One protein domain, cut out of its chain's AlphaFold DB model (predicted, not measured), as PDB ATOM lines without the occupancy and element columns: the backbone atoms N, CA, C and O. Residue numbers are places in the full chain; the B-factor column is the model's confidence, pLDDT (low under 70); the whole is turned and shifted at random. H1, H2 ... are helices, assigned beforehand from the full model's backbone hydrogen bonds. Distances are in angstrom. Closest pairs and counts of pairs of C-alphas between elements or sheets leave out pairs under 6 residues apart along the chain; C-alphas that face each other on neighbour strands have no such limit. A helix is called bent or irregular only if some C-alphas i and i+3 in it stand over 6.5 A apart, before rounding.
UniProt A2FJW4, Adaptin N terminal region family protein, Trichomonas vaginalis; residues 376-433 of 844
ATOM      1  N   PRO A 376     235.206 158.705 185.247       88.75
ATOM      2  CA  PRO A 376     235.154 157.844 184.066       88.75
ATOM      3  C   PRO A 376     236.362 158.094 183.148       88.75
ATOM      4  O   PRO A 376     236.983 159.160 183.207       88.75
ATOM      5  N   ILE A 377     236.673 157.118 182.287       88.94
ATOM      6  CA  ILE A 377     237.886 157.081 181.449       88.94
ATOM      7  C   ILE A 377     238.057 158.376 180.634       88.94
ATOM      8  O   ILE A 377     239.089 159.038 180.757       88.94
ATOM      9  N   ASP A 378     237.017 158.831 179.931       87.94
ATOM     10  CA  ASP A 378     237.060 160.061 179.119       87.94
ATOM     11  C   ASP A 378     237.455 161.306 179.925       87.94
ATOM     12  O   ASP A 378     238.197 162.183 179.471       87.94
ATOM     13  N   GLN A 379     236.961 161.396 181.163       86.44
ATOM     14  CA  GLN A 379     237.246 162.529 182.038       86.44
ATOM     15  C   GLN A 379     238.658 162.452 182.621       86.44
ATOM     16  O   GLN A 379     239.269 163.500 182.823       86.44
ATOM     17  N   LYS A 380     239.193 161.247 182.852       91.31
ATOM     18  CA  LYS A 380     240.594 161.042 183.248       91.31
ATOM     19  C   LYS A 380     241.546 161.451 182.132       91.31
ATOM     20  O   LYS A 380     242.493 162.187 182.392       91.31
ATOM     21  N   ILE A 381     241.244 161.058 180.896       90.81
ATOM     22  CA  ILE A 381     241.999 161.445 179.699       90.81
ATOM     23  C   ILE A 381     242.032 162.973 179.550       90.81
ATOM     24  O   ILE A 381     243.099 163.569 179.399       90.81
ATOM     25  N   SER A 382     240.874 163.632 179.648       89.56
ATOM     26  CA  SER A 382     240.791 165.098 179.585       89.56
ATOM     27  C   SER A 382     241.554 165.779 180.732       89.56
ATOM     28  O   SER A 382     242.244 166.779 180.512       89.56
ATOM     29  N   LEU A 383     241.485 165.224 181.945       91.81
ATOM     30  CA  LEU A 383     242.202 165.734 183.112       91.81
ATOM     31  C   LEU A 383     243.724 165.609 182.950       91.81
ATOM     32  O   LEU A 383     244.436 166.574 183.216       91.81
ATOM     33  N   MET A 384     244.209 164.471 182.451       92.38
ATOM     34  CA  MET A 384     245.623 164.238 182.152       92.38
ATOM     35  C   MET A 384     246.167 165.284 181.173       92.38
ATOM     36  O   MET A 384     247.149 165.960 181.477       92.38
ATOM     37  N   LYS A 385     245.476 165.493 180.042       91.62
ATOM     38  CA  LYS A 385     245.838 166.529 179.055       91.62
ATOM     39  C   LYS A 385     245.924 167.915 179.705       91.62
ATOM     40  O   LYS A 385     246.884 168.648 179.490       91.62
ATOM     41  N   SER A 386     244.967 168.235 180.575       91.38
ATOM     42  CA  SER A 386     244.915 169.516 181.289       91.38
ATOM     43  C   SER A 386     246.085 169.710 182.261       91.38
ATOM     44  O   SER A 386     246.621 170.815 182.362       91.38
ATOM     45  N   CYS A 387     246.501 168.656 182.969       92.31
ATOM     46  CA  CYS A 387     247.669 168.689 183.851       92.31
ATOM     47  C   CYS A 387     248.974 168.845 183.056       92.31
ATOM     48  O   CYS A 387     249.821 169.652 183.440       92.31
ATOM     49  N   ILE A 388     249.110 168.151 181.923       91.69
ATOM     50  CA  ILE A 388     250.276 168.290 181.039       91.69
ATOM     51  C   ILE A 388     250.370 169.730 180.507       91.69
ATOM     52  O   ILE A 388     251.413 170.380 180.616       91.69
ATOM     53  N   ASP A 389     249.260 170.285 180.020       89.75
ATOM     54  CA  ASP A 389     249.193 171.672 179.544       89.75
ATOM     55  C   ASP A 389     249.458 172.704 180.654       89.75
ATOM     56  O   ASP A 389     249.951 173.804 180.390       89.75
ATOM     57  N   LEU A 390     249.138 172.381 181.912       89.81
ATOM     58  CA  LEU A 390     249.484 173.218 183.060       89.81
ATOM     59  C   LEU A 390     250.999 173.251 183.288       89.81
ATOM     60  O   LEU A 390     251.551 174.341 183.413       89.81
ATOM     61  N   GLY A 391     251.681 172.103 183.286       89.44
ATOM     62  CA  GLY A 391     253.138 172.087 183.460       89.44
ATOM     63  C   GLY A 391     253.892 172.696 182.276       89.44
ATOM     64  O   GLY A 391     254.945 173.290 182.480       89.44
ATOM     65  N   LYS A 392     253.317 172.673 181.060       89.06
ATOM     66  CA  LYS A 392     253.885 173.382 179.895       89.06
ATOM     67  C   LYS A 392     253.852 174.898 180.082       89.06
ATOM     68  O   LYS A 392     254.747 175.599 179.631       89.06
ATOM     69  N   ARG A 393     252.817 175.410 180.752       87.50
ATOM     70  CA  ARG A 393     252.667 176.842 181.048       87.50
ATOM     71  C   ARG A 393     253.465 177.318 182.248       87.50
ATOM     72  O   ARG A 393     253.822 178.489 182.292       87.50
ATOM     73  N   VAL A 394     253.672 176.447 183.232       88.38
ATOM     74  CA  VAL A 394     254.361 176.780 184.483       88.38
ATOM     75  C   VAL A 394     255.561 175.842 184.659       88.38
ATOM     76  O   VAL A 394     255.503 174.926 185.487       88.38
ATOM     77  N   PRO A 395     256.653 176.042 183.888       88.31
ATOM     78  CA  PRO A 395     257.810 175.146 183.916       88.31
ATOM     79  C   PRO A 395     258.479 175.055 185.292       88.31
ATOM     80  O   PRO A 395     258.959 173.993 185.679       88.31
ATOM     81  N   THR A 396     258.436 176.135 186.078       90.25
ATOM     82  CA  THR A 396     258.981 176.211 187.447       90.25
ATOM     83  C   THR A 396     258.408 175.150 188.386       90.25
ATOM     84  O   THR A 396     259.115 174.655 189.263       90.25
ATOM     85  N   LYS A 397     257.142 174.761 188.189       90.12
ATOM     86  CA  LYS A 397     256.450 173.721 188.966       90.12
ATOM     87  C   LYS A 397     256.207 172.435 188.175       90.12
ATOM     88  O   LYS A 397     255.500 171.553 188.661       90.12
ATOM     89  N   ALA A 398     256.804 172.279 186.993       89.19
ATOM     90  CA  ALA A 398     256.574 171.113 186.140       89.19
ATOM     91  C   ALA A 398     256.921 169.790 186.841       89.19
ATOM     92  O   ALA A 398     256.145 168.843 186.759       89.19
ATOM     93  N   VAL A 399     258.014 169.742 187.614       90.00
ATOM     94  CA  VAL A 399     258.400 168.542 188.380       90.00
ATOM     95  C   VAL A 399     257.340 168.172 189.423       90.00
ATOM     96  O   VAL A 399     256.990 167.004 189.555       90.00
ATOM     97  N   GLN A 400     256.765 169.153 190.127       91.56
ATOM     98  CA  GLN A 400     255.691 168.904 191.101       91.56
ATOM     99  C   GLN A 400     254.424 168.371 190.422       91.56
ATOM    100  O   GLN A 400     253.762 167.471 190.940       91.56
ATOM    101  N   ILE A 401     254.095 168.904 189.242       92.00
ATOM    102  CA  ILE A 401     252.958 168.449 188.436       92.00
ATOM    103  C   ILE A 401     253.201 167.024 187.927       92.00
ATOM    104  O   ILE A 401     252.300 166.194 188.006       92.00
ATOM    105  N   LEU A 402     254.415 166.711 187.472       92.06
ATOM    106  CA  LEU A 402     254.798 165.362 187.059       92.06
ATOM    107  C   LEU A 402     254.712 164.359 188.206       92.06
ATOM    108  O   LEU A 402     254.101 163.309 188.036       92.06
ATOM    109  N   GLN A 403     255.217 164.704 189.392       92.88
ATOM    110  CA  GLN A 403     255.074 163.872 190.593       92.88
ATOM    111  C   GLN A 403     253.601 163.619 190.941       92.88
ATOM    112  O   GLN A 403     253.224 162.505 191.307       92.88
ATOM    113  N   PHE A 404     252.754 164.643 190.808       93.75
ATOM    114  CA  PHE A 404     251.315 164.501 191.001       93.75
ATOM    115  C   PHE A 404     250.690 163.540 189.980       93.75
ATOM    116  O   PHE A 404     249.932 162.647 190.370       93.75
ATOM    117  N   ILE A 405     251.006 163.708 188.692       92.12
ATOM    118  CA  ILE A 405     250.499 162.852 187.613       92.12
ATOM    119  C   ILE A 405     250.943 161.404 187.843       92.12
ATOM    120  O   ILE A 405     250.096 160.510 187.843       92.12
ATOM    121  N   TRP A 406     252.234 161.196 188.120       91.69
ATOM    122  CA  TRP A 406     252.824 159.892 188.418       91.69
ATOM    123  C   TRP A 406     252.060 159.193 189.539       91.69
ATOM    124  O   TRP A 406     251.469 158.135 189.342       91.69
ATOM    125  N   LYS A 407     251.940 159.847 190.698       92.50
ATOM    126  CA  LYS A 407     251.241 159.291 191.863       92.50
ATOM    127  C   LYS A 407     249.765 158.971 191.594       92.50
ATOM    128  O   LYS A 407     249.226 158.040 192.186       92.50
ATOM    129  N   THR A 408     249.094 159.759 190.757       90.19
ATOM    130  CA  THR A 408     247.633 159.680 190.573       90.19
ATOM    131  C   THR A 408     247.219 158.695 189.479       90.19
ATOM    132  O   THR A 408     246.180 158.039 189.598       90.19
ATOM    133  N   PHE A 409     248.004 158.594 188.403       88.81
ATOM    134  CA  PHE A 409     247.603 157.892 187.183       88.81
ATOM    135  C   PHE A 409     248.505 156.713 186.800       88.81
ATOM    136  O   PHE A 409     248.057 155.883 186.016       88.81
ATOM    137  N   ARG A 410     249.720 156.573 187.350       85.12
ATOM    138  CA  ARG A 410     250.680 155.532 186.929       85.12
ATOM    139  C   ARG A 410     250.159 154.100 187.056       85.12
ATOM    140  O   ARG A 410     250.414 153.278 186.183       85.12
ATOM    141  N   TYR A 411     249.433 153.811 188.133       84.56
ATOM    142  CA  TYR A 411     248.896 152.475 188.418       84.56
ATOM    143  C   TYR A 411     247.518 152.224 187.788       84.56
ATOM    144  O   TYR A 411     246.833 151.277 188.164       84.56
ATOM    145  N   GLN A 412     247.065 153.099 186.884       84.56
ATOM    146  CA  GLN A 412     245.815 152.900 186.157       84.56
ATOM    147  C   GLN A 412     246.099 152.181 184.838       84.56
ATOM    148  O   GLN A 412     246.802 152.711 183.976       84.56
ATOM    149  N   ASP A 413     245.503 151.001 184.683       85.62
ATOM    150  CA  ASP A 413     245.705 150.101 183.541       85.62
ATOM    151  C   ASP A 413     244.841 150.525 182.343       85.62
ATOM    152  O   ASP A 413     243.933 149.819 181.921       85.62
ATOM    153  N   ILE A 414     245.083 151.737 181.834       90.38
ATOM    154  CA  ILE A 414     244.375 152.325 180.688       90.38
ATOM    155  C   ILE A 414     245.420 152.775 179.667       90.38
ATOM    156  O   ILE A 414     246.165 153.725 179.928       90.38
ATOM    157  N   PHE A 415     245.465 152.113 178.512       90.88
ATOM    158  CA  PHE A 415     246.496 152.322 177.494       90.88
ATOM    159  C   PHE A 415     246.530 153.766 176.975       90.88
ATOM    160  O   PHE A 415     247.575 154.415 177.013       90.88
ATOM    161  N   GLU A 416     245.383 154.330 176.584       92.06
ATOM    162  CA  GLU A 416     245.292 155.682 176.014       92.06
ATOM    163  C   GLU A 416     245.726 156.752 177.021       92.06
ATOM    164  O   GLU A 416     246.328 157.766 176.661       92.06
ATOM    165  N   LEU A 417     245.431 156.526 178.303       92.69
ATOM    166  CA  LEU A 417     245.815 157.427 179.381       92.69
ATOM    167  C   LEU A 417     247.335 157.436 179.577       92.69
ATOM    168  O   LEU A 417     247.921 158.514 179.695       92.69
ATOM    169  N   GLN A 418     247.965 156.255 179.595       93.00
ATOM    170  CA  GLN A 418     249.420 156.144 179.704       93.00
ATOM    171  C   GLN A 418     250.120 156.686 178.460       93.00
ATOM    172  O   GLN A 418     251.141 157.360 178.584       93.00
ATOM    173  N   ARG A 419     249.544 156.481 177.270       93.94
ATOM    174  CA  ARG A 419     250.078 157.036 176.025       93.94
ATOM    175  C   ARG A 419     250.185 158.556 176.091       93.94
ATOM    176  O   ARG A 419     251.260 159.109 175.886       93.94
ATOM    177  N   ILE A 420     249.100 159.224 176.484       94.19
ATOM    178  CA  ILE A 420     249.078 160.684 176.659       94.19
ATOM    179  C   ILE A 420     250.088 161.134 177.717       94.19
ATOM    180  O   ILE A 420     250.703 162.189 177.567       94.19
ATOM    181  N   PHE A 421     250.246 160.365 178.797       93.56
ATOM    182  CA  PHE A 421     251.214 160.685 179.837       93.56
ATOM    183  C   PHE A 421     252.653 160.663 179.305       93.56
ATOM    184  O   PHE A 421     253.392 161.628 179.511       93.56
ATOM    185  N   VAL A 422     253.023 159.615 178.570       94.00
ATOM    186  CA  VAL A 422     254.362 159.457 177.987       94.00
ATOM    187  C   VAL A 422     254.624 160.478 176.880       94.00
ATOM    188  O   VAL A 422     255.669 161.127 176.902       94.00
ATOM    189  N   ASP A 423     253.654 160.740 176.001       94.12
ATOM    190  CA  ASP A 423     253.750 161.826 175.015       94.12
ATOM    191  C   ASP A 423     253.939 163.195 175.708       94.12
ATOM    192  O   ASP A 423     254.659 164.076 175.226       94.12
ATOM    193  N   GLY A 424     253.329 163.377 176.884       92.38
ATOM    194  CA  GLY A 424     253.541 164.530 177.757       92.38
ATOM    195  C   GLY A 424     254.965 164.628 178.308       92.38
ATOM    196  O   GLY A 424     255.540 165.718 178.290       92.38
ATOM    197  N   LEU A 425     255.547 163.512 178.762       93.12
ATOM    198  CA  LEU A 425     256.943 163.443 179.209       93.12
ATOM    199  C   LEU A 425     257.912 163.766 178.067       93.12
ATOM    200  O   LEU A 425     258.829 164.560 178.269       93.12
ATOM    201  N   PHE A 426     257.679 163.236 176.865       93.94
ATOM    202  CA  PHE A 426     258.472 163.575 175.678       93.94
ATOM    203  C   PHE A 426     258.431 165.075 175.392       93.94
ATOM    204  O   PHE A 426     259.474 165.709 175.235       93.94
ATOM    205  N   ALA A 427     257.236 165.671 175.426       92.12
ATOM    206  CA  ALA A 427     257.089 167.107 175.235       92.12
ATOM    207  C   ALA A 427     257.818 167.921 176.318       92.12
ATOM    208  O   ALA A 427     258.383 168.962 175.999       92.12
ATOM    209  N   TYR A 428     257.827 167.475 177.579       91.81
ATOM    210  CA  TYR A 428     258.579 168.139 178.648       91.81
ATOM    211  C   TYR A 428     260.089 168.004 178.510       91.81
ATOM    212  O   TYR A 428     260.796 168.960 178.821       91.81
ATOM    213  N   PHE A 429     260.579 166.857 178.039       91.00
ATOM    214  CA  PHE A 429     262.003 166.633 177.806       91.00
ATOM    215  C   PHE A 429     262.572 167.611 176.767       91.00
ATOM    216  O   PHE A 429     263.693 168.098 176.918       91.00
ATOM    217  N   ASP A 430     261.784 167.935 175.740       89.50
ATOM    218  CA  ASP A 430     262.181 168.853 174.669       89.50
ATOM    219  C   ASP A 430     262.078 170.349 175.074       89.50
ATOM    220  O   ASP A 430     262.548 171.226 174.342       89.50
ATOM    221  N   MET A 431     261.510 170.685 176.243       87.62
ATOM    222  CA  MET A 431     261.435 172.075 176.721       87.62
ATOM    223  C   MET A 431     262.728 172.525 177.410       87.62
ATOM    224  O   MET A 431     263.277 171.840 178.266       87.62
ATOM    225  N   LYS A 432     263.176 173.750 177.106       84.50
ATOM    226  CA  LYS A 432     264.429 174.314 177.643       84.50
ATOM    227  C   LYS A 432     264.372 174.659 179.133       84.50
ATOM    228  O   LYS A 432     265.401 174.630 179.801       84.50
ATOM    229  N   ASP A 433     263.189 175.003 179.635       84.69
ATOM    230  CA  ASP A 433     262.997 175.481 181.009       84.69
ATOM    231  C   ASP A 433     262.948 174.344 182.046       84.69
ATOM    232  O   ASP A 433     262.966 174.601 183.251       84.69
TER     233      ASP A 433
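What this domain is: This is residues 376 to 433 of the 844 residues of the protein "Adaptin N terminal region family protein" of Trichomonas vaginalis (UniProt A2FJW4). What shape is this? Three helices make an up-and-down bundle, each running against the one before, with H1, H2 and H3 set in a triangle; H1, the longest, packs on both others. How large is it? The printed part has 58 residues with three named helices and no named strand, class all helix. It is compact, radius of gyration of the C-alphas 10.8 A, and elongated, spanning 32 by 17 by 16 A.

How they stand to each other: What touches what? H1, residues 377 to 393, and H2, residues 395 to 409, touch as a hairpin, opposite ways at a shallow tilt of 19 degrees; their closest C-alphas, of Gly 391 and Ala 398, are 4.5 A apart. H1 and H3, residues 415 to 429, touch, the same way at a shallow tilt of 4 degrees, with closest C-alphas those of Ile 381 and Leu 417, 5.6 A. And H2 with H3? They are close but not clearly touching; their closest C-alphas, of Phe 409 and Gln 418, are 7.9 A apart. What of the backbones? Every O i to N i+4 pair is within hydrogen-bond range in H1 and H3, and 9 of 11 in H2.

Where its parts are: Where does H1 begin? C-alpha 377 is at (237.886, 157.081, 181.449), and H1 is 24.7 A long. And the others? H2 is 20.3 A long and irregular, C-alphas 396 and 399 being 7.7 A apart. H3, 21.1 A long, ends at C-alpha 429, (262.003, 166.633, 177.806).

The domain as a whole: How far does it reach? The farthest C-alphas, of Pro 376 and Lys 432, are 34.2 A apart. Any cut, long link or low confidence? The printed part has no cut, both links are tight, and no printed residue is under 70 in pLDDT.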